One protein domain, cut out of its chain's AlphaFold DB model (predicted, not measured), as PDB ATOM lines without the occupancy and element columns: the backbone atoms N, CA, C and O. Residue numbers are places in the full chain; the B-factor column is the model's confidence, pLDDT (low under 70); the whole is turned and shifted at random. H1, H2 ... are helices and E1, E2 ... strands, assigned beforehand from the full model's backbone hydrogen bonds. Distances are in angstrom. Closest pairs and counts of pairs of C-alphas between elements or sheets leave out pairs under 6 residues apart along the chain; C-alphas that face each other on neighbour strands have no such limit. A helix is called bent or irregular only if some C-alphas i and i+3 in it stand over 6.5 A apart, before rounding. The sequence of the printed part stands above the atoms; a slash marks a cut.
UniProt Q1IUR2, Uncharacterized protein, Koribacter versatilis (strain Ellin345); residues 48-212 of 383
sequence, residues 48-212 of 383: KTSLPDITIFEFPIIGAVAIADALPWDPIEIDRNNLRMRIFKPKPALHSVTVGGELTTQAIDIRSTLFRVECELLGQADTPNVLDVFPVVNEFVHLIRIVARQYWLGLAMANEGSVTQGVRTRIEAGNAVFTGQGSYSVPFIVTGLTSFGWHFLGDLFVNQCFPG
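Overview. This is residues 48 to 212 of the 383 residues of an uncharacterized protein of Koribacter versatilis (strain Ellin345) (UniProt Q1IUR2). A twisted sheet of five strands, E1 E2 E5 E4 E3, curls round the long helix H1, and H3 packs beside H1 over the edge strand E3. Toward one end of the longest axis lie long loops, the short helix H2 and the small hairpin of E6 and E7. The printed part has 165 residues, with seven named strands and three named helices in the order E1 E2 E3 E4 E5 H1 H2 E6 E7 H3; both sheets are antiparallel. The class is mixed, helices and strands, with under half of the residues in named elements. The whole is compact, with a radius of gyration of the C-alphas of 17.1 A, yet elongated, spanning 56 by 33 by 33 A.

Arrangement. The large sheet runs E1, residues 48 to 50; E2, 55 to 62; E5, 112 to 121; E4, 83 to 87; and E3, 76 to 80. N 49 and O 56 of the hairpin E1 and E2 are 2.8 A apart, within hydrogen-bond range, as are N 57 and O 117 of E2 and E5, 2.8 A, N 86 and O 118 of the hairpin E4 and E5, 2.8 A, and N 78 and O 85 of the hairpin E3 and E4, 2.8 A. E3 E4 E5 form a meander, each strand the antiparallel neighbour of the one before; with E2, the antiparallel neighbour of E5, they make a Greek key. H1, residues 130 to 147, and H3, residues 195 to 206, are on this sheet in two layers, helices on one face. The closest C-alphas of H1 and E5 are those of Val 137 and Phe 115, 7.2 A. On a local plane fitted to 6 C-alphas, only just enough, H3 is over E3 at a height over the sheet of 8.2 A, along the strands at 9 degrees on the local plane; the C-alphas of Gly 202 and Ile 76 are closest, 5.6 A. With residues 140 to 147 alone, H1 touches H3 at a steep tilt of 55 degrees, opposite ways; the C-alphas of Leu 143 and Leu 201 are closest, 6.8 A. H2, residues 160 to 164, is not on the sheet and is apart from H1. The hairpin E6, residues 169 to 172, and E7, residues 175 to 178, is apart from the large sheet's strands; its N 170 and O 177 are 2.8 A apart. Every O i to N i+4 pair is within range in H2 and H3, but 12 of 14 in H1.

Along the chain. E1 begins at C-alpha 48, (120.943, 274.968, 289.191). E5 is 28.6 A long and E2 22.8 A. H1 is 25.3 A long and only just irregular: C-alphas 132 and 135 are 6.6 A apart. H3, 16.9 A long, ends at C-alpha 206, (96.833, 276.902, 286.149).

Size, cuts and confidence. The two C-alphas farthest apart, those of Thr 105 and Gln 124, are 56.5 A apart. The printed part has no cut. The links E2 to E3, E4 to E5, H1 to H2 and E7 to H3 are long. Mean pLDDT of the printed part is 70.5; residues 93 to 111, 124 to 126 and 154 to 191 are under 70.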
ATOM      1  N   LYS A  48     121.208 274.126 290.368       85.94
ATOM      2  CA  LYS A  48     120.943 274.968 289.191       85.94
ATOM      3  C   LYS A  48     121.910 274.600 288.069       85.94
ATOM      4  O   LYS A  48     123.120 274.599 288.279       85.94
ATOM      5  N   THR A  49     121.386 274.315 286.883       85.25
ATOM      6  CA  THR A  49     122.178 274.092 285.665       85.25
ATOM      7  C   THR A  49     121.673 275.026 284.574       85.25
ATOM      8  O   THR A  49     120.523 274.912 284.165       85.25
ATOM      9  N   SER A  50     122.506 275.951 284.103       83.81
ATOM     10  CA  SER A  50     122.138 276.883 283.030       83.81
ATOM     11  C   SER A  50     122.653 276.385 281.680       83.81
ATOM     12  O   SER A  50     123.843 276.118 281.522       83.81
ATOM     13  N   LEU A  51     121.740 276.252 280.722       81.62
ATOM     14  CA  LEU A  51     121.973 275.987 279.303       81.62
ATOM     15  C   LEU A  51     121.658 277.271 278.503       81.62
ATOM     16  O   LEU A  51     121.040 278.174 279.066       81.62
ATOM     17  N   PRO A  52     122.066 277.376 277.220       78.56
ATOM     18  CA  PRO A  52     121.928 278.608 276.432       78.56
ATOM     19  C   PRO A  52     120.524 279.229 276.441       78.56
ATOM     20  O   PRO A  52     120.414 280.443 276.577       78.56
ATOM     21  N   ASP A  53     119.479 278.398 276.401       80.94
ATOM     22  CA  ASP A  53     118.083 278.854 276.309       80.94
ATOM     23  C   ASP A  53     117.216 278.412 277.503       80.94
ATOM     24  O   ASP A  53     116.062 278.812 277.638       80.94
ATOM     25  N   ILE A  54     117.755 277.561 278.383       88.69
ATOM     26  CA  ILE A  54     116.995 276.903 279.454       88.69
ATOM     27  C   ILE A  54     117.817 276.896 280.736       88.69
ATOM     28  O   ILE A  54     118.984 276.514 280.749       88.69
ATOM     29  N   THR A  55     117.194 277.232 281.857       90.75
ATOM     30  CA  THR A  55     117.755 276.981 283.186       90.75
ATOM     31  C   THR A  55     117.017 275.828 283.849       90.75
ATOM     32  O   THR A  55     115.798 275.837 283.946       90.75
ATOM     33  N   ILE A  56     117.756 274.832 284.323       91.94
ATOM     34  CA  ILE A  56     117.222 273.649 284.995       91.94
ATOM     35  C   ILE A  56     117.441 273.793 286.496       91.94
ATOM     36  O   ILE A  56     118.565 274.039 286.940       91.94
ATOM     37  N   PHE A  57     116.382 273.577 287.266       90.88
ATOM     38  CA  PHE A  57     116.425 273.467 288.715       90.88
ATOM     39  C   PHE A  57     116.025 272.066 289.158       90.88
ATOM     40  O   PHE A  57     115.026 271.514 288.694       90.88
ATOM     41  N   GLU A  58     116.790 271.505 290.085       87.88
ATOM     42  CA  GLU A  58     116.495 270.219 290.705       87.88
ATOM     43  C   GLU A  58     116.373 270.407 292.219       87.88
ATOM     44  O   GLU A  58     117.321 270.820 292.888       87.88
ATOM     45  N   PHE A  59     115.185 270.120 292.749       87.19
ATOM     46  CA  PHE A  59     114.815 270.305 294.147       87.19
ATOM     47  C   PHE A  59     114.650 268.941 294.824       87.19
ATOM     48  O   PHE A  59     113.663 268.245 294.559       87.19
ATOM     49  N   PRO A  60     115.588 268.531 295.689       82.31
ATOM     50  CA  PRO A  60     115.422 267.334 296.500       82.31
ATOM     51  C   PRO A  60     114.466 267.637 297.661       82.31
ATOM     52  O   PRO A  60     114.802 268.355 298.600       82.31
ATOM     53  N   ILE A  61     113.256 267.089 297.594       81.38
ATOM     54  CA  ILE A  61     112.230 267.219 298.633       81.38
ATOM     55  C   ILE A  61     112.250 265.970 299.512       81.38
ATOM     56  O   ILE A  61     112.316 264.853 299.004       81.38
ATOM     57  N   ILE A  62     112.187 266.138 300.832       75.19
ATOM     58  CA  ILE A  62     112.131 265.003 301.764       75.19
ATOM     59  C   ILE A  62     110.815 264.235 301.597       75.19
ATOM     60  O   ILE A  62     109.747 264.827 301.445       75.19
ATOM     61  N   GLY A  63     110.893 262.908 301.667       73.00
ATOM     62  CA  GLY A  63     109.778 261.992 301.483       73.00
ATOM     63  C   GLY A  63     109.707 261.453 300.056       73.00
ATOM     64  O   GLY A  63     109.845 262.187 299.077       73.00
ATOM     65  N   ALA A  64     109.463 260.148 299.928       73.62
ATOM     66  CA  ALA A  64     109.226 259.511 298.637       73.62
ATOM     67  C   ALA A  64     107.780 259.752 298.179       73.62
ATOM     68  O   ALA A  64     106.841 259.433 298.913       73.62
ATOM     69  N   VAL A  65     107.605 260.266 296.960       77.19
ATOM     70  CA  VAL A  65     106.302 260.302 296.291       77.19
ATOM     71  C   VAL A  65     105.946 258.890 295.831       77.19
ATOM     72  O   VAL A  65     106.719 258.226 295.139       77.19
ATOM     73  N   ALA A  66     104.760 258.421 296.202       74.25
ATOM     74  CA  ALA A  66     104.174 257.208 295.657       74.25
ATOM     75  C   ALA A  66     103.765 257.465 294.206       74.25
ATOM     76  O   ALA A  66     102.923 258.326 293.953       74.25
ATOM     77  N   ILE A  67     104.332 256.715 293.266       78.50
ATOM     78  CA  ILE A  67     104.026 256.809 291.836       78.50
ATOM     79  C   ILE A  67     103.425 255.482 291.384       78.50
ATOM     80  O   ILE A  67     103.973 254.419 291.681       78.50
ATOM     81  N   ALA A  68     102.285 255.560 290.701       73.50
ATOM     82  CA  ALA A  68     101.492 254.399 290.314       73.50
ATOM     83  C   ALA A  68     102.092 253.614 289.137       73.50
ATOM     84  O   ALA A  68     101.919 252.398 289.073       73.50
ATOM     85  N   ASP A  69     102.779 254.300 288.223       73.44
ATOM     86  CA  ASP A  69     103.339 253.713 287.009       73.44
ATOM     87  C   ASP A  69     104.741 254.263 286.684       73.44
ATOM     88  O   ASP A  69     105.074 255.409 286.993       73.44
ATOM     89  N   ALA A  70     105.568 253.464 286.015       73.19
ATOM     90  CA  ALA A  70     106.913 253.845 285.586       73.19
ATOM     91  C   ALA A  70     106.947 254.688 284.300       73.19
ATOM     92  O   ALA A  70     108.020 255.136 283.890       73.19
ATOM     93  N   LEU A  71     105.802 254.879 283.636       80.88
ATOM     94  CA  LEU A  71     105.759 255.497 282.316       80.88
ATOM     95  C   LEU A  71     106.159 256.977 282.406       80.88
ATOM     96  O   LEU A  71     105.913 257.631 283.425       80.88
ATOM     97  N   PRO A  72     106.810 257.528 281.372       84.94
ATOM     98  CA  PRO A  72     107.009 258.966 281.297       84.94
ATOM     99  C   PRO A  72     105.645 259.664 281.229       84.94
ATOM    100  O   PRO A  72     104.729 259.179 280.567       84.94
ATOM    101  N   TRP A  73     105.519 260.791 281.926       90.75
ATOM    102  CA  TRP A  73     104.356 261.673 281.835       90.75
ATOM    103  C   TRP A  73     104.798 263.004 281.248       90.75
ATOM    104  O   TRP A  73     105.938 263.426 281.478       90.75
ATOM    105  N   ASP A  74     103.887 263.671 280.549       93.25
ATOM    106  CA  ASP A  74     104.150 265.004 280.026       93.25
ATOM    107  C   ASP A  74     104.413 266.000 281.170       93.25
ATOM    108  O   ASP A  74     103.810 265.897 282.252       93.25
ATOM    109  N   PRO A  75     105.356 266.939 280.978       94.56
ATOM    110  CA  PRO A  75     105.608 267.977 281.958       94.56
ATOM    111  C   PRO A  75     104.408 268.920 282.049       94.56
ATOM    112  O   PRO A  75     103.714 269.171 281.066       94.56
ATOM    113  N   ILE A  76     104.188 269.471 283.236       93.56
ATOM    114  CA  ILE A  76     103.200 270.530 283.430       93.56
ATOM    115  C   ILE A  76     103.849 271.853 283.048       93.56
ATOM    116  O   ILE A  76     104.903 272.200 283.586       93.56
ATOM    117  N   GLU A  77     103.216 272.581 282.132       93.12
ATOM    118  CA  GLU A  77     103.714 273.859 281.625       93.12
ATOM    119  C   GLU A  77     102.979 275.028 282.284       93.12
ATOM    120  O   GLU A  77     101.749 275.055 282.342       93.12
ATOM    121  N   ILE A  78     103.740 275.981 282.817       89.38
ATOM    122  CA  ILE A  78     103.234 277.133 283.565       89.38
ATOM    123  C   ILE A  78     103.988 278.379 283.121       89.38
ATOM    124  O   ILE A  78     105.210 278.432 283.226       89.38
ATOM    125  N   ASP A  79     103.250 279.412 282.734       89.19
ATOM    126  CA  ASP A  79     103.809 280.734 282.471       89.19
ATOM    127  C   ASP A  79     103.565 281.631 283.708       89.19
ATOM    128  O   ASP A  79     102.423 281.954 284.043       89.19
ATOM    129  N   ARG A  80     104.628 282.015 284.434       83.56
ATOM    130  CA  ARG A  80     104.553 282.858 285.650       83.56
ATOM    131  C   ARG A  80     105.788 283.747 285.765       83.56
ATOM    132  O   ARG A  80     106.899 283.285 285.549       83.56
ATOM    133  N   ASN A  81     105.611 285.014 286.146       81.12
ATOM    134  CA  ASN A  81     106.712 285.965 286.379       81.12
ATOM    135  C   ASN A  81     107.706 286.079 285.198       81.12
ATOM    136  O   ASN A  81     108.912 286.112 285.411       81.12
ATOM    137  N   ASN A  82     107.207 286.118 283.954       85.31
ATOM    138  CA  ASN A  82     108.015 286.109 282.720       85.31
ATOM    139  C   ASN A  82     108.896 284.857 282.537       85.31
ATOM    140  O   ASN A  82     109.877 284.887 281.796       85.31
ATOM    141  N   LEU A  83     108.541 283.750 283.189       88.69
ATOM    142  CA  LEU A  83     109.179 282.451 283.025       88.69
ATOM    143  C   LEU A  83     108.162 281.450 282.496       88.69
ATOM    144  O   LEU A  83     107.077 281.314 283.061       88.69
ATOM    145  N   ARG A  84     108.551 280.714 281.458       92.19
ATOM    146  CA  ARG A  84     107.896 279.471 281.073       92.19
ATOM    147  C   ARG A  84     108.567 278.334 281.817       92.19
ATOM    148  O   ARG A  84     109.740 278.041 281.602       92.19
ATOM    149  N   MET A  85     107.830 277.721 282.727       93.31
ATOM    150  CA  MET A  85     108.293 276.628 283.568       93.31
ATOM    151  C   MET A  85     107.691 275.315 283.082       93.31
ATOM    152  O   MET A  85     106.485 275.220 282.884       93.31
ATOM    153  N   ARG A  86     108.522 274.287 282.940       94.88
ATOM    154  CA  ARG A  86     108.118 272.915 282.629       94.88
ATOM    155  C   ARG A  86     108.496 272.043 283.812       94.88
ATOM    156  O   ARG A  86     109.676 271.804 284.072       94.88
ATOM    157  N   ILE A  87     107.498 271.614 284.569       94.25
ATOM    158  CA  ILE A  87     107.679 270.808 285.775       94.25
ATOM    159  C   ILE A  87     107.535 269.348 285.385       94.25
ATOM    160  O   ILE A  87     106.516 268.937 284.835       94.25
ATOM    161  N   PHE A  88     108.555 268.553 285.673       93.69
ATOM    162  CA  PHE A  88     108.589 267.145 285.299       93.69
ATOM    163  C   PHE A  88     108.006 266.262 286.397       93.69
ATOM    164  O   PHE A  88     108.054 266.604 287.581       93.69
ATOM    165  N   LYS A  89     107.527 265.078 285.987       91.12
ATOM    166  CA  LYS A  89     107.149 263.981 286.884       91.12
ATOM    167  C   LYS A  89     108.185 263.840 288.016       91.12
ATOM    168  O   LYS A  89     109.371 263.661 287.706       91.12
ATOM    169  N   PRO A  90     107.767 263.887 289.296       89.25
ATOM    170  CA  PRO A  90     108.684 263.740 290.418       89.25
ATOM    171  C   PRO A  90     109.407 262.395 290.339       89.25
ATOM    172  O   PRO A  90     108.813 261.393 289.945       89.25
ATOM    173  N   LYS A  91     110.688 262.352 290.703       84.06
ATOM    174  CA  LYS A  91     111.482 261.116 290.687       84.06
ATOM    175  C   LYS A  91     111.860 260.727 292.113       84.06
ATOM    176  O   LYS A  91     112.708 261.396 292.700       84.06
ATOM    177  N   PRO A  92     111.261 259.672 292.688       75.31
ATOM    178  CA  PRO A  92     111.685 259.154 293.982       75.31
ATOM    179  C   PRO A  92     113.148 258.714 293.894       75.31
ATOM    180  O   PRO A  92     113.528 258.007 292.957       75.31
ATOM    181  N   ALA A  93     113.977 259.139 294.842       67.31
ATOM    182  CA  ALA A  93     115.361 258.706 294.917       67.31
ATOM    183  C   ALA A  93     115.416 257.193 295.182       67.31
ATOM    184  O   ALA A  93     114.708 256.667 296.043       67.31
ATOM    185  N   LEU A  94     116.260 256.489 294.423       55.84
ATOM    186  CA  LEU A  94     116.435 255.037 294.540       55.84
ATOM    187  C   LEU A  94     117.272 254.639 295.765       55.84
ATOM    188  O   LEU A  94     117.194 253.497 296.214       55.84
ATOM    189  N   HIS A  95     118.064 255.569 296.293       52.50
ATOM    190  CA  HIS A  95     118.954 255.352 297.426       52.50
ATOM    191  C   HIS A  95     118.424 256.107 298.643       52.50
ATOM    192  O   HIS A  95     118.101 257.292 298.543       52.50
ATOM    193  N   SER A  96     118.316 255.419 299.779       55.06
ATOM    194  CA  SER A  96     118.121 256.076 301.066       55.06
ATOM    195  C   SER A  96     119.450 256.623 301.571       55.06
ATOM    196  O   SER A  96     120.504 256.017 301.372       55.06
ATOM    197  N   VAL A  97     119.396 257.776 302.230       50.03
ATOM    198  CA  VAL A  97     120.520 258.284 303.011       50.03
ATOM    199  C   VAL A  97     120.307 257.817 304.443       50.03
ATOM    200  O   VAL A  97     119.338 258.213 305.089       50.03
ATOM    201  N   THR A  98     121.201 256.963 304.937       48.47
ATOM    202  CA  THR A  98     121.214 256.600 306.352       48.47
ATOM    203  C   THR A  98     121.830 257.745 307.145       48.47
ATOM    204  O   THR A  98     123.009 258.058 306.974       48.47
ATOM    205  N   VAL A  99     121.050 258.384 308.015       46.81
ATOM    206  CA  VAL A  99     121.596 259.404 308.920       46.81
ATOM    207  C   VAL A  99     122.264 258.709 310.100       46.81
ATOM    208  O   VAL A  99     121.641 257.900 310.784       46.81
ATOM    209  N   GLY A 100     123.544 259.012 310.326       35.44
ATOM    210  CA  GLY A 100     124.310 258.468 311.445       35.44
ATOM    211  C   GLY A 100     123.708 258.880 312.790       35.44
ATOM    212  O   GLY A 100     123.618 260.067 313.097       35.44
ATOM    213  N   GLY A 101     123.301 257.890 313.584       41.72
ATOM    214  CA  GLY A 101     122.716 258.069 314.909       41.72
ATOM    215  C   GLY A 101     122.029 256.785 315.366       41.72
ATOM    216  O   GLY A 101     120.864 256.552 315.055       41.72
ATOM    217  N   GLU A 102     122.750 255.926 316.084       35.53
ATOM    218  CA  GLU A 102     122.175 254.722 316.686       35.53
ATOM    219  C   GLU A 102     121.352 255.110 317.918       35.53
ATOM    220  O   GLU A 102     121.883 255.260 319.015       35.53
ATOM    221  N   LEU A 103     120.041 255.286 317.748       38.59
ATOM    222  CA  LEU A 103     119.117 255.342 318.889       38.59
ATOM    223  C   LEU A 103     118.352 254.035 319.110       38.59
ATOM    224  O   LEU A 103     117.748 253.867 320.159       38.59
ATOM    225  N   THR A 104     118.437 253.075 318.186       42.00
ATOM    226  CA  THR A 104     118.051 251.658 318.341       42.00
ATOM    227  C   THR A 104     118.712 250.850 317.212       42.00
ATOM    228  O   THR A 104     119.302 251.431 316.306       42.00
ATOM    229  N   THR A 105     118.606 249.517 317.219       41.28
ATOM    230  CA  THR A 105     119.141 248.577 316.204       41.28
ATOM    231  C   THR A 105     118.554 248.725 314.783       41.28
ATOM    232  O   THR A 105     118.555 247.766 314.013       41.28
ATOM    233  N   GLN A 106     117.987 249.876 314.422       39.25
ATOM    234  CA  GLN A 106     117.397 250.130 313.109       39.25
ATOM    235  C   GLN A 106     117.886 251.470 312.557       39.25
ATOM    236  O   GLN A 106     117.683 252.517 313.166       39.25
ATOM    237  N   ALA A 107     118.524 251.415 311.387       40.41
ATOM    238  CA  ALA A 107     118.933 252.580 310.617       40.41
ATOM    239  C   ALA A 107     117.716 253.433 310.209       40.41
ATOM    240  O   ALA A 107     116.671 252.897 309.834       40.41
ATOM    241  N   ILE A 108     117.862 254.760 310.270       47.41
ATOM    242  CA  ILE A 108     116.873 255.715 309.759       47.41
ATOM    243  C   ILE A 108     117.209 255.989 308.292       47.41
ATOM    244  O   ILE A 108     118.223 256.620 307.998       47.41
ATOM    245  N   ASP A 109     116.369 255.491 307.388       48.59
ATOM    246  CA  ASP A 109     116.486 255.709 305.946       48.59
ATOM    247  C   ASP A 109     115.682 256.944 305.508       48.59
ATOM    248  O   ASP A 109     114.465 256.837 305.304       48.59
ATOM    249  N   ILE A 110     116.367 258.072 305.269       55.03
ATOM    250  CA  ILE A 110     115.757 259.237 304.612       55.03
ATOM    251  C   ILE A 110     115.640 258.950 303.124       55.03
ATOM    252  O   ILE A 110     116.635 258.714 302.434       55.03
ATOM    253  N   ARG A 111     114.410 259.008 302.610       66.50
ATOM    254  CA  ARG A 111     114.130 258.976 301.169       66.50
ATOM    255  C   ARG A 111     113.732 260.364 300.699       66.50
ATOM    256  O   ARG A 111     112.937 261.032 301.354       66.50
ATOM    257  N   SER A 112     114.239 260.775 299.545       72.62
ATOM    258  CA  SER A 112     113.883 262.039 298.905       72.62
ATOM    259  C   SER A 112     113.150 261.808 297.585       72.62
ATOM    260  O   SER A 112     113.170 260.718 297.012       72.62
ATOM    261  N   THR A 113     112.482 262.845 297.098       81.12
ATOM    262  CA  THR A 113     111.933 262.925 295.748       81.12
ATOM    263  C   THR A 113     112.532 264.132 295.055       81.12
ATOM    264  O   THR A 113     112.472 265.246 295.571       81.12
ATOM    265  N   LEU A 114     113.088 263.919 293.868       86.00
ATOM    266  CA  LEU A 114     113.617 264.980 293.032       86.00
ATOM    267  C   LEU A 114     112.494 265.605 292.204       86.00
ATOM    268  O   LEU A 114     111.890 264.935 291.361       86.00
ATOM    269  N   PHE A 115     112.246 266.892 292.417       90.94
ATOM    270  CA  PHE A 115     111.422 267.714 291.538       90.94
ATOM    271  C   PHE A 115     112.331 268.454 290.568       90.94
ATOM    272  O   PHE A 115     113.213 269.200 290.988       90.94
ATOM    273  N   ARG A 116     112.127 268.246 289.268       92.94
ATOM    274  CA  ARG A 116     112.877 268.936 288.216       92.94
ATOM    275  C   ARG A 116     111.981 269.959 287.537       92.94
ATOM    276  O   ARG A 116     110.873 269.622 287.126       92.94
ATOM    277  N   VAL A 117     112.499 271.171 287.384       93.94
ATOM    278  CA  VAL A 117     111.848 272.264 286.662       93.94
ATOM    279  C   VAL A 117     112.807 272.794 285.607       93.94
ATOM    280  O   VAL A 117     113.952 273.115 285.913       93.94
ATOM    281  N   GLU A 118     112.345 272.876 284.367       94.88
ATOM    282  CA  GLU A 118     113.033 273.602 283.299       94.88
ATOM    283  C   GLU A 118     112.386 274.973 283.140       94.88
ATOM    284  O   GLU A 118     111.165 275.080 283.129       94.88
ATOM    285  N   CYS A 119     113.196 276.020 283.042       92.62
ATOM    286  CA  CYS A 119     112.748 277.400 282.940       92.62
ATOM    287  C   CYS A 119     113.309 278.039 281.671       92.62
ATOM    288  O   CYS A 119     114.525 278.084 281.487       92.62
ATOM    289  N   GLU A 120     112.421 278.582 280.852       91.06
ATOM    290  CA  GLU A 120     112.716 279.413 279.689       91.06
ATOM    291  C   GLU A 120     112.282 280.857 279.987       91.06
ATOM    292  O   GLU A 120     111.244 281.094 280.614       91.06
ATOM    293  N   LEU A 121     113.091 281.835 279.578       85.88
ATOM    294  CA  LEU A 121     112.795 283.255 279.777       85.88
ATOM    295  C   LEU A 121     111.826 283.756 278.702       85.88
ATOM    296  O   LEU A 121     112.121 283.705 277.511       85.88
ATOM    297  N   LEU A 122     110.699 284.328 279.125       80.81
ATOM    298  CA  LEU A 122     109.737 284.993 278.248       80.81
ATOM    299  C   LEU A 122     110.077 286.493 278.155       80.81
ATOM    300  O   LEU A 122     109.321 287.344 278.619       80.81
ATOM    301  N   GLY A 123     111.246 286.830 277.596       73.62
ATOM    302  CA  GLY A 123     111.669 288.216 277.336       73.62
ATOM    303  C   GLY A 123     113.047 288.594 277.895       73.62
ATOM    304  O   GLY A 123     113.866 287.734 278.197       73.62
ATOM    305  N   GLN A 124     113.311 289.901 278.025       63.12
ATOM    306  CA  GLN A 124     114.593 290.460 278.503       63.12
ATOM    307  C   GLN A 124     114.718 290.483 280.041       63.12
ATOM    308  O   GLN A 124     115.177 291.467 280.614       63.12
ATOM    309  N   ALA A 125     114.248 289.441 280.724       60.50
ATOM    310  CA  ALA A 125     114.373 289.350 282.177       60.50
ATOM    311  C   ALA A 125     115.749 288.798 282.593       60.50
ATOM    312  O   ALA A 125     116.422 288.115 281.818       60.50
ATOM    313  N   ASP A 126     116.142 289.089 283.837       68.81
ATOM    314  CA  ASP A 126     117.313 288.486 284.471       68.81
ATOM    315  C   ASP A 126     117.179 286.956 284.541       68.81
ATOM    316  O   ASP A 126     116.080 286.400 284.532       68.81
ATOM    317  N   THR A 127     118.316 286.258 284.617       78.69
ATOM    318  CA  THR A 127     118.342 284.788 284.674       78.69
ATOM    319  C   THR A 127     117.422 284.245 285.776       78.69
ATOM    320  O   THR A 127     117.468 284.782 286.886       78.69
ATOM    321  N   PRO A 128     116.688 283.137 285.545       82.06
ATOM    322  CA  PRO A 128     115.777 282.574 286.541       82.06
ATOM    323  C   PRO A 128     116.484 282.337 287.886       82.06
ATOM    324  O   PRO A 128     117.612 281.814 287.907       82.06
ATOM    325  N   ASN A 129     115.846 282.691 289.005       84.19
ATOM    326  CA  ASN A 129     116.362 282.458 290.355       84.19
ATOM    327  C   ASN A 129     115.599 281.317 291.055       84.19
ATOM    328  O   ASN A 129     114.412 281.097 290.835       84.19
ATOM    329  N   VAL A 130     116.283 280.606 291.954       83.69
ATOM    330  CA  VAL A 130     115.700 279.590 292.842       83.69
ATOM    331  C   VAL A 130     114.495 280.148 293.604       83.69
ATOM    332  O   VAL A 130     113.503 279.441 293.759       83.69
ATOM    333  N   LEU A 131     114.557 281.407 294.050       84.62
ATOM    334  CA  LEU A 131     113.472 282.059 294.794       84.62
ATOM    335  C   LEU A 131     112.196 282.263 293.962       84.62
ATOM    336  O   LEU A 131     111.115 282.332 294.541       84.62
ATOM    337  N   ASP A 132     112.304 282.293 292.631       83.38
ATOM    338  CA  ASP A 132     111.149 282.415 291.734       83.38
ATOM    339  C   ASP A 132     110.486 281.055 291.473       83.38
ATOM    340  O   ASP A 132     109.277 280.970 291.263       83.38
ATOM    341  N   VAL A 133     111.282 279.981 291.500       87.38
ATOM    342  CA  VAL A 133     110.861 278.627 291.107       87.38
ATOM    343  C   VAL A 133     110.459 277.775 292.311       87.38
ATOM    344  O   VAL A 133     109.522 276.980 292.234       87.38
ATOM    345  N   PHE A 134     111.125 277.937 293.454       88.25
ATOM    346  CA  PHE A 134     110.842 277.149 294.653       88.25
ATOM    347  C   PHE A 134     109.390 277.272 295.152       88.25
ATOM    348  O   PHE A 134     108.808 276.235 295.476       88.25
ATOM    349  N   PRO A 135     108.754 278.464 295.176       87.69
ATOM    350  CA  PRO A 135     107.354 278.583 295.585       87.69
ATOM    351  C   PRO A 135     106.409 277.723 294.737       87.69
ATOM    352  O   PRO A 135     105.509 277.093 295.284       87.69
ATOM    353  N   VAL A 136     106.670 277.623 293.429       88.19
ATOM    354  CA  VAL A 136     105.904 276.786 292.494       88.19
ATOM    355  C   VAL A 136     106.048 275.306 292.852       88.19
ATOM    356  O   VAL A 136     105.057 274.590 292.973       88.19
ATOM    357  N   VAL A 137     107.274 274.840 293.098       89.44
ATOM    358  CA  VAL A 137     107.519 273.451 293.526       89.44
ATOM    359  C   VAL A 137     106.849 273.159 294.870       89.44
ATOM    360  O   VAL A 137     106.256 272.096 295.043       89.44
ATOM    361  N   ASN A 138     106.896 274.103 295.808       87.75
ATOM    362  CA  ASN A 138     106.264 273.958 297.115       87.75
ATOM    363  C   ASN A 138     104.726 273.872 297.015       87.75
ATOM    364  O   ASN A 138     104.105 273.041 297.676       87.75
ATOM    365  N   GLU A 139     104.110 274.672 296.140       87.69
ATOM    366  CA  GLU A 139     102.682 274.583 295.807       87.69
ATOM    367  C   GLU A 139     102.327 273.192 295.233       87.69
ATOM    368  O   GLU A 139     101.340 272.586 295.659       87.69
ATOM    369  N   PHE A 140     103.168 272.619 294.360       88.94
ATOM    370  CA  PHE A 140     102.999 271.243 293.865       88.94
ATOM    371  C   PHE A 140     103.114 270.185 294.960       88.94
ATOM    372  O   PHE A 140     102.322 269.243 294.997       88.94
ATOM    373  N   VAL A 141     104.080 270.330 295.868       89.19
ATOM    374  CA  VAL A 141     104.234 269.435 297.021       89.19
ATOM    375  C   VAL A 141     102.960 269.438 297.865       89.19
ATOM    376  O   VAL A 141     102.436 268.371 298.184       89.19
ATOM    377  N   HIS A 142     102.408 270.613 298.172       86.44
ATOM    378  CA  HIS A 142     101.148 270.742 298.908       86.44
ATOM    379  C   HIS A 142      99.965 270.096 298.184       86.44
ATOM    380  O   HIS A 142      99.178 269.374 298.797       86.44
ATOM    381  N   LEU A 143      99.866 270.306 296.874       86.81
ATOM    382  CA  LEU A 143      98.848 269.676 296.047       86.81
ATOM    383  C   LEU A 143      98.951 268.143 296.077       86.81
ATOM    384  O   LEU A 143      97.946 267.470 296.286       86.81
ATOM    385  N   ILE A 144     100.155 267.575 295.964       86.69
ATOM    386  CA  ILE A 144     100.370 266.122 296.065       86.69
ATOM    387  C   ILE A 144      99.961 265.596 297.449       86.69
ATOM    388  O   ILE A 144      99.299 264.556 297.535       86.69
ATOM    389  N   ARG A 145     100.301 266.315 298.531       83.62
ATOM    390  CA  ARG A 145      99.931 265.928 299.908       83.62
ATOM    391  C   ARG A 145      98.425 265.740 300.064       83.62
ATOM    392  O   ARG A 145      98.009 264.808 300.747       83.62
ATOM    393  N   ILE A 146      97.629 266.580 299.409       79.62
ATOM    394  CA  ILE A 146      96.168 266.580 299.529       79.62
ATOM    395  C   ILE A 146      95.529 265.657 298.496       79.62
ATOM    396  O   ILE A 146      94.831 264.713 298.862       79.62
ATOM    397  N   VAL A 147      95.815 265.867 297.211       78.00
ATOM    398  CA  VAL A 147      95.167 265.149 296.103       78.00
ATOM    399  C   VAL A 147      95.507 263.665 296.112       78.00
ATOM    400  O   VAL A 147      94.618 262.827 295.963       78.00
ATOM    401  N   ALA A 148      96.780 263.329 296.327       76.19
ATOM    402  CA  ALA A 148      97.238 261.943 296.401       76.19
ATOM    403  C   ALA A 148      97.283 261.407 297.847       76.19
ATOM    404  O   ALA A 148      97.707 260.275 298.083       76.19
ATOM    405  N   ARG A 149      96.858 262.219 298.829       72.19
ATOM    406  CA  ARG A 149      96.884 261.897 300.269       72.19
ATOM    407  C   ARG A 149      98.272 261.461 300.754       72.19
ATOM    408  O   ARG A 149      98.399 260.634 301.655       72.19
ATOM    409  N   GLN A 150      99.325 262.023 300.156       79.00
ATOM    410  CA  GLN A 150     100.722 261.740 300.499       79.00
ATOM    411  C   GLN A 150     101.245 262.750 301.524       79.00
ATOM    412  O   GLN A 150     102.189 263.497 301.278       79.00
ATOM    413  N   TYR A 151     100.576 262.809 302.674       76.56
ATOM    414  CA  TYR A 151     100.697 263.869 303.684       76.56
ATOM    415  C   TYR A 151     102.108 264.063 304.273       76.56
ATOM    416  O   TYR A 151     102.382 265.132 304.823       76.56
ATOM    417  N   TRP A 152     102.995 263.070 304.141       73.50
ATOM    418  CA  TRP A 152     104.380 263.094 304.636       73.50
ATOM    419  C   TRP A 152     105.356 263.890 303.759       73.50
ATOM    420  O   TRP A 152     106.465 264.179 304.205       73.50
ATOM    421  N   LEU A 153     104.990 264.208 302.514       74.81
ATOM    422  CA  LEU A 153     105.898 264.862 301.574       74.81
ATOM    423  C   LEU A 153     106.331 266.249 302.086       74.81
ATOM    424  O   LEU A 153     105.498 267.046 302.510       74.81
ATOM    425  N   GLY A 154     107.633 266.536 302.024       69.31
ATOM    426  CA  GLY A 154     108.239 267.801 302.449       69.31
ATOM    427  C   GLY A 154     108.532 267.918 303.949       69.31
ATOM    428  O   GLY A 154     109.057 268.945 304.379       69.31
ATOM    429  N   LEU A 155     108.232 266.895 304.756       66.75
ATOM    430  CA  LEU A 155     108.429 266.939 306.206       66.75
ATOM    431  C   LEU A 155     109.764 266.306 306.612       66.75
ATOM    432  O   LEU A 155     109.903 265.087 306.658       66.75
ATOM    433  N   ALA A 156     110.734 267.149 306.969       53.03
ATOM    434  CA  ALA A 156     111.971 266.731 307.625       53.03
ATOM    435  C   ALA A 156     111.653 266.249 309.047       53.03
ATOM    436  O   ALA A 156     111.245 267.045 309.894       53.03
ATOM    437  N   MET A 157     111.807 264.961 309.336       51.50
ATOM    438  CA  MET A 157     111.402 264.410 310.624       51.50
ATOM    439  C   MET A 157     112.536 263.708 311.358       51.50
ATOM    440  O   MET A 157     113.059 262.702 310.898       51.50
ATOM    441  N   ALA A 158     112.818 264.191 312.572       39.50
ATOM    442  CA  ALA A 158     113.807 263.667 313.518       39.50
ATOM    443  C   ALA A 158     113.543 262.229 314.021       39.50
ATOM    444  O   ALA A 158     114.320 261.724 314.815       39.50
ATOM    445  N   ASN A 159     112.465 261.576 313.577       38.44
ATOM    446  CA  ASN A 159     112.078 260.209 313.942       38.44
ATOM    447  C   ASN A 159     111.406 259.507 312.752       38.44
ATOM    448  O   ASN A 159     110.346 258.896 312.886       38.44
ATOM    449  N   GLU A 160     111.998 259.631 311.563       45.03
ATOM    450  CA  GLU A 160     111.518 258.979 310.340       45.03
ATOM    451  C   GLU A 160     111.230 257.489 310.525       45.03
ATOM    452  O   GLU A 160     110.275 257.001 309.930       45.03
ATOM    453  N   GLY A 161     111.966 256.814 311.419       40.22
ATOM    454  CA  GLY A 161     111.782 255.410 311.765       40.22
ATOM    455  C   GLY A 161     110.313 254.989 311.844       40.22
ATOM    456  O   GLY A 161     109.943 254.053 311.169       40.22
ATOM    457  N   SER A 162     109.410 255.689 312.532       40.06
ATOM    458  CA  SER A 162     108.013 255.220 312.652       40.06
ATOM    459  C   SER A 162     107.132 255.477 311.413       40.06
ATOM    460  O   SER A 162     106.208 254.703 311.118       40.06
ATOM    461  N   VAL A 163     107.411 256.537 310.646       41.19
ATOM    462  CA  VAL A 163     106.680 256.883 309.412       41.19
ATOM    463  C   VAL A 163     107.172 256.017 308.244       41.19
ATOM    464  O   VAL A 163     106.348 255.509 307.483       41.19
ATOM    465  N   THR A 164     108.479 255.747 308.158       38.69
ATOM    466  CA  THR A 164     109.118 254.936 307.108       38.69
ATOM    467  C   THR A 164     109.249 253.442 307.447       38.69
ATOM    468  O   THR A 164     109.249 252.642 306.515       38.69
ATOM    469  N   GLN A 165     109.225 253.003 308.720       40.56
ATOM    470  CA  GLN A 165     109.215 251.563 309.105       40.56
ATOM    471  C   GLN A 165     107.999 250.815 308.556       40.56
ATOM    472  O   GLN A 165     108.047 249.603 308.347       40.56
ATOM    473  N   GLY A 166     106.898 251.524 308.309       34.50
ATOM    474  CA  GLY A 166     105.774 250.961 307.579       34.50
ATOM    475  C   GLY A 166     106.069 250.861 306.083       34.50
ATOM    476  O   GLY A 166     105.771 249.869 305.423       34.50
ATOM    477  N   VAL A 167     106.640 251.898 305.503       37.81
ATOM    478  CA  VAL A 167     106.716 252.060 304.059       37.81
ATOM    479  C   VAL A 167     107.971 251.359 303.532       37.81
ATOM    480  O   VAL A 167     108.912 252.003 303.079       37.81
ATOM    481  N   ARG A 168     107.989 250.018 303.502       37.62
ATOM    482  CA  ARG A 168     108.886 249.339 302.554       37.62
ATOM    483  C   ARG A 168     108.330 249.568 301.159       37.62
ATOM    484  O   ARG A 168     107.578 248.752 300.634       37.62
ATOM    485  N   THR A 169     108.665 250.699 300.556       38.50
ATOM    486  CA  THR A 169     108.510 250.852 299.115       38.50
ATOM    487  C   THR A 169     109.579 249.979 298.483       38.50
ATOM    488  O   THR A 169     110.770 250.292 298.581       38.50
ATOM    489  N   ARG A 170     109.168 248.868 297.884       39.59
ATOM    490  CA  ARG A 170     109.969 248.169 296.896       39.59
ATOM    491  C   ARG A 170     109.643 248.807 295.557       39.59
ATOM    492  O   ARG A 170     108.486 248.857 295.160       39.59
ATOM    493  N   ILE A 171     110.652 249.357 294.898       41.84
ATOM    494  CA  ILE A 171     110.484 249.840 293.533       41.84
ATOM    495  C   ILE A 171     110.626 248.610 292.640       41.84
ATOM    496  O   ILE A 171     111.737 248.139 292.409       41.84
ATOM    497  N   GLU A 172     109.505 248.039 292.208       41.94
ATOM    498  CA  GLU A 172     109.490 246.934 291.247       41.94
ATOM    499  C   GLU A 172     109.097 247.495 289.882       41.94
ATOM    500  O   GLU A 172     108.047 248.118 289.746       41.94
ATOM    501  N   ALA A 173     109.962 247.322 288.878       40.56
ATOM    502  CA  ALA A 173     109.720 247.774 287.503       40.56
ATOM    503  C   ALA A 173     109.315 249.264 287.370       40.56
ATOM    504  O   ALA A 173     108.550 249.620 286.481       40.56
ATOM    505  N   GLY A 174     109.827 250.131 288.254       39.78
ATOM    506  CA  GLY A 174     109.537 251.572 288.273       39.78
ATOM    507  C   GLY A 174     108.225 251.969 288.962       39.78
ATOM    508  O   GLY A 174     107.899 253.153 288.998       39.78
ATOM    509  N   ASN A 175     107.520 251.012 289.572       37.00
ATOM    510  CA  ASN A 175     106.349 251.258 290.405       37.00
ATOM    511  C   ASN A 175     106.738 251.196 291.880       37.00
ATOM    512  O   ASN A 175     107.432 250.275 292.317       37.00
ATOM    513  N   ALA A 176     106.263 252.158 292.665       43.22
ATOM    514  CA  ALA A 176     106.390 252.119 294.114       43.22
ATOM    515  C   ALA A 176     105.412 251.072 294.687       43.22
ATOM    516  O   ALA A 176     104.238 251.367 294.896       43.22
ATOM    517  N   VAL A 177     105.876 249.845 294.940       40.31
ATOM    518  CA  VAL A 177     105.089 248.785 295.592       40.31
ATOM    519  C   VAL A 177     105.333 248.839 297.096       40.31
ATOM    520  O   VAL A 177     106.439 248.609 297.581       40.31
ATOM    521  N   PHE A 178     104.301 249.155 297.866       47.91
ATOM    522  CA  PHE A 178     104.388 249.271 299.320       47.91
ATOM    523  C   PHE A 178     104.158 247.903 299.977       47.91
ATOM    524  O   PHE A 178     103.093 247.313 299.831       47.91
ATOM    525  N   THR A 179     105.146 247.384 300.706       40.53
ATOM    526  CA  THR A 179     105.104 246.049 301.329       40.53
ATOM    527  C   THR A 179     105.321 246.123 302.841       40.53
ATOM    528  O   THR A 179     106.418 245.955 303.357       40.53
ATOM    529  N   GLY A 180     104.250 246.348 303.599       36.97
ATOM    530  CA  GLY A 180     104.289 246.245 305.057       36.97
ATOM    531  C   GLY A 180     102.889 246.148 305.652       36.97
ATOM    532  O   GLY A 180     101.990 246.889 305.270       36.97
ATOM    533  N   GLN A 181     102.686 245.221 306.591       32.34
ATOM    534  CA  GLN A 181     101.414 245.103 307.320       32.34
ATOM    535  C   GLN A 181     101.279 246.148 308.450       32.34
ATOM    536  O   GLN A 181     100.169 246.417 308.894       32.34
ATOM    537  N   GLY A 182     102.374 246.794 308.883       33.50
ATOM    538  CA  GLY A 182     102.370 247.847 309.922       33.50
ATOM    539  C   GLY A 182     102.273 249.295 309.402       33.50
ATOM    540  O   GLY A 182     102.224 250.253 310.176       33.50
ATOM    541  N   SER A 183     102.275 249.485 308.084       37.50
ATOM    542  CA  SER A 183     102.294 250.785 307.381       37.50
ATOM    543  C   SER A 183     100.919 251.393 307.193       37.50
ATOM    544  O   SER A 183     100.781 252.608 307.133       37.50
ATOM    545  N   TYR A 184      99.918 250.523 307.108       40.88
ATOM    546  CA  TYR A 184      98.523 250.847 306.838       40.88
ATOM    547  C   TYR A 184      97.643 250.630 308.071       40.88
ATOM    548  O   TYR A 184      96.427 250.532 307.958       40.88
ATOM    549  N   SER A 185      98.239 250.554 309.267       35.41
ATOM    550  CA  SER A 185      97.519 250.318 310.530       35.41
ATOM    551  C   SER A 185      96.621 251.484 310.963       35.41
ATOM    552  O   SER A 185      96.115 251.504 312.081       35.41
ATOM    553  N   VAL A 186      96.447 252.477 310.098       45.12
ATOM    554  CA  VAL A 186      95.601 253.644 310.296       45.12
ATOM    555  C   VAL A 186      94.692 253.709 309.061       45.12
ATOM    556  O   VAL A 186      95.213 253.512 307.965       45.12
ATOM    557  N   PRO A 187      93.371 253.939 309.176       48.91
ATOM    558  CA  PRO A 187      92.389 253.737 308.091       48.91
ATOM    559  C   PRO A 187      92.535 254.634 306.839       48.91
ATOM    560  O   PRO A 187      91.606 254.742 306.040       48.91
ATOM    561  N   PHE A 188      93.670 255.301 306.642       56.59
ATOM    562  CA  PHE A 188      93.881 256.286 305.590       56.59
ATOM    563  C   PHE A 188      94.536 255.645 304.367       56.59
ATOM    564  O   PHE A 188      95.707 255.265 304.381       56.59
ATOM    565  N   ILE A 189      93.752 255.528 303.295       56.81
ATOM    566  CA  ILE A 189      94.209 254.991 302.014       56.81
ATOM    567  C   ILE A 189      95.099 256.033 301.335       56.81
ATOM    568  O   ILE A 189      94.632 257.100 300.937       56.81
ATOM    569  N   VAL A 190      96.377 255.694 301.189       61.72
ATOM    570  CA  VAL A 190      97.327 256.384 300.315       61.72
ATOM    571  C   VAL A 190      97.094 255.940 298.879       61.72
ATOM    572  O   VAL A 190      97.023 254.737 298.618       61.72
ATOM    573  N   THR A 191      97.052 256.885 297.942       64.81
ATOM    574  CA  THR A 191      97.001 256.581 296.510       64.81
ATOM    575  C   THR A 191      98.306 256.975 295.824       64.81
ATOM    576  O   THR A 191      98.893 258.031 296.073       64.81
ATOM    577  N   GLY A 192      98.792 256.092 294.949       72.12
ATOM    578  CA  GLY A 192      99.890 256.434 294.051       72.12
ATOM    579  C   GLY A 192      99.464 257.564 293.116       72.12
ATOM    580  O   GLY A 192      98.345 257.561 292.605       72.12
ATOM    581  N   LEU A 193     100.358 258.521 292.881       81.38
ATOM    582  CA  LEU A 193     100.179 259.551 291.869       81.38
ATOM    583  C   LEU A 193     100.183 258.872 290.493       81.38
ATOM    584  O   LEU A 193     101.117 258.138 290.165       81.38
ATOM    585  N   THR A 194      99.120 259.077 289.723       83.94
ATOM    586  CA  THR A 194      98.943 258.547 288.361       83.94
ATOM    587  C   THR A 194      99.190 259.648 287.333       83.94
ATOM    588  O   THR A 194      99.141 260.828 287.680       83.94
ATOM    589  N   SER A 195      99.352 259.291 286.054       85.62
ATOM    590  CA  SER A 195      99.388 260.281 284.963       85.62
ATOM    591  C   SER A 195      98.150 261.189 284.948       85.62
ATOM    592  O   SER A 195      98.271 262.396 284.770       85.62
ATOM    593  N   PHE A 196      96.958 260.629 285.186       85.38
ATOM    594  CA  PHE A 196      95.725 261.418 285.283       85.38
ATOM    595  C   PHE A 196      95.777 262.394 286.462       85.38
ATOM    596  O   PHE A 196      95.494 263.577 286.300       85.38
ATOM    597  N   GLY A 197      96.182 261.909 287.642       85.62
ATOM    598  CA  GLY A 197      96.353 262.751 288.821       85.62
ATOM    599  C   GLY A 197      97.367 263.866 288.577       85.62
ATOM    600  O   GLY A 197      97.117 264.998 288.963       85.62
ATOM    601  N   TRP A 198      98.465 263.568 287.884       89.62
ATOM    602  CA  TRP A 198      99.490 264.539 287.511       89.62
ATOM    603  C   TRP A 198      98.944 265.666 286.631       89.62
ATOM    604  O   TRP A 198      99.119 266.832 286.969       89.62
ATOM    605  N   HIS A 199      98.234 265.348 285.548       87.81
ATOM    606  CA  HIS A 199      97.637 266.375 284.683       87.81
ATOM    607  C   HIS A 199      96.597 267.206 285.429       87.81
ATOM    608  O   HIS A 199      96.608 268.430 285.356       87.81
ATOM    609  N   PHE A 200      95.782 266.544 286.247       85.56
ATOM    610  CA  PHE A 200      94.810 267.214 287.092       85.56
ATOM    611  C   PHE A 200      95.471 268.181 288.100       85.56
ATOM    612  O   PHE A 200      94.944 269.263 288.339       85.56
ATOM    613  N   LEU A 201      96.652 267.863 288.654       87.69
ATOM    614  CA  LEU A 201      97.423 268.827 289.453       87.69
ATOM    615  C   LEU A 201      97.848 270.053 288.638       87.69
ATOM    616  O   LEU A 201      97.823 271.165 289.164       87.69
ATOM    617  N   GLY A 202      98.215 269.855 287.372       87.38
ATOM    618  CA  GLY A 202      98.528 270.945 286.451       87.38
ATOM    619  C   GLY A 202      97.331 271.855 286.205       87.38
ATOM    620  O   GLY A 202      97.457 273.070 286.349       87.38
ATOM    621  N   ASP A 203      96.154 271.277 285.955       85.56
ATOM    622  CA  ASP A 203      94.912 272.036 285.783       85.56
ATOM    623  C   ASP A 203      94.592 272.875 287.023       85.56
ATOM    624  O   ASP A 203      94.250 274.054 286.920       85.56
ATOM    625  N   LEU A 204      94.730 272.298 288.218       83.50
ATOM    626  CA  LEU A 204      94.521 273.029 289.467       83.50
ATOM    627  C   LEU A 204      95.493 274.192 289.616       83.50
ATOM    628  O   LEU A 204      95.091 275.280 290.019       83.50
ATOM    629  N   PHE A 205      96.759 273.972 289.277       83.94
ATOM    630  CA  PHE A 205      97.784 274.997 289.367       83.94
ATOM    631  C   PHE A 205      97.486 276.175 288.432       83.94
ATOM    632  O   PHE A 205      97.483 277.327 288.866       83.94
ATOM    633  N   VAL A 206      97.177 275.890 287.162       83.44
ATOM    634  CA  VAL A 206      96.833 276.902 286.149       83.44
ATOM    635  C   VAL A 206      95.601 277.706 286.567       83.44
ATOM    636  O   VAL A 206      95.564 278.924 286.391       83.44
ATOM    637  N   ASN A 207      94.621 277.049 287.187       79.56
ATOM    638  CA  ASN A 207      93.413 277.695 287.699       79.56
ATOM    639  C   ASN A 207      93.598 278.361 289.076       79.56
ATOM    640  O   ASN A 207      92.637 278.901 289.619       79.56
ATOM    641  N   GLN A 208      94.807 278.351 289.648       81.25
ATOM    642  CA  GLN A 208      95.101 278.881 290.988       81.25
ATOM    643  C   GLN A 208      94.253 278.230 292.103       81.25
ATOM    644  O   GLN A 208      93.970 278.835 293.142       81.25
ATOM    645  N   CYS A 209      93.864 276.969 291.904       77.12
ATOM    646  CA  CYS A 209      93.146 276.132 292.860       77.12
ATOM    647  C   CYS A 209      94.113 275.551 293.901       77.12
ATOM    648  O   CYS A 209      94.357 274.343 293.941       77.12
ATOM    649  N   PHE A 210      94.694 276.408 294.734       78.56
ATOM    650  CA  PHE A 210      95.634 275.961 295.756       78.56
ATOM    651  C   PHE A 210      94.927 275.470 297.022       78.56
ATOM    652  O   PHE A 210      93.879 276.012 297.396       78.56
ATOM    653  N   PRO A 211      95.535 274.500 297.725       77.31
ATOM    654  CA  PRO A 211      95.120 274.107 299.054       77.31
ATOM    655  C   PRO A 211      94.920 275.273 300.017       77.31
ATOM    656  O   PRO A 211      95.785 276.141 300.159       77.31
ATOM    657  N   GLY A 212      93.806 275.260 300.738       81.19
ATOM    658  CA  GLY A 212      93.580 276.147 301.867       81.19
ATOM    659  C   GLY A 212      94.389 275.733 303.100       81.19
ATOM    660  O   GLY A 212      94.783 274.580 303.270       81.19
TER     661      GLY A 212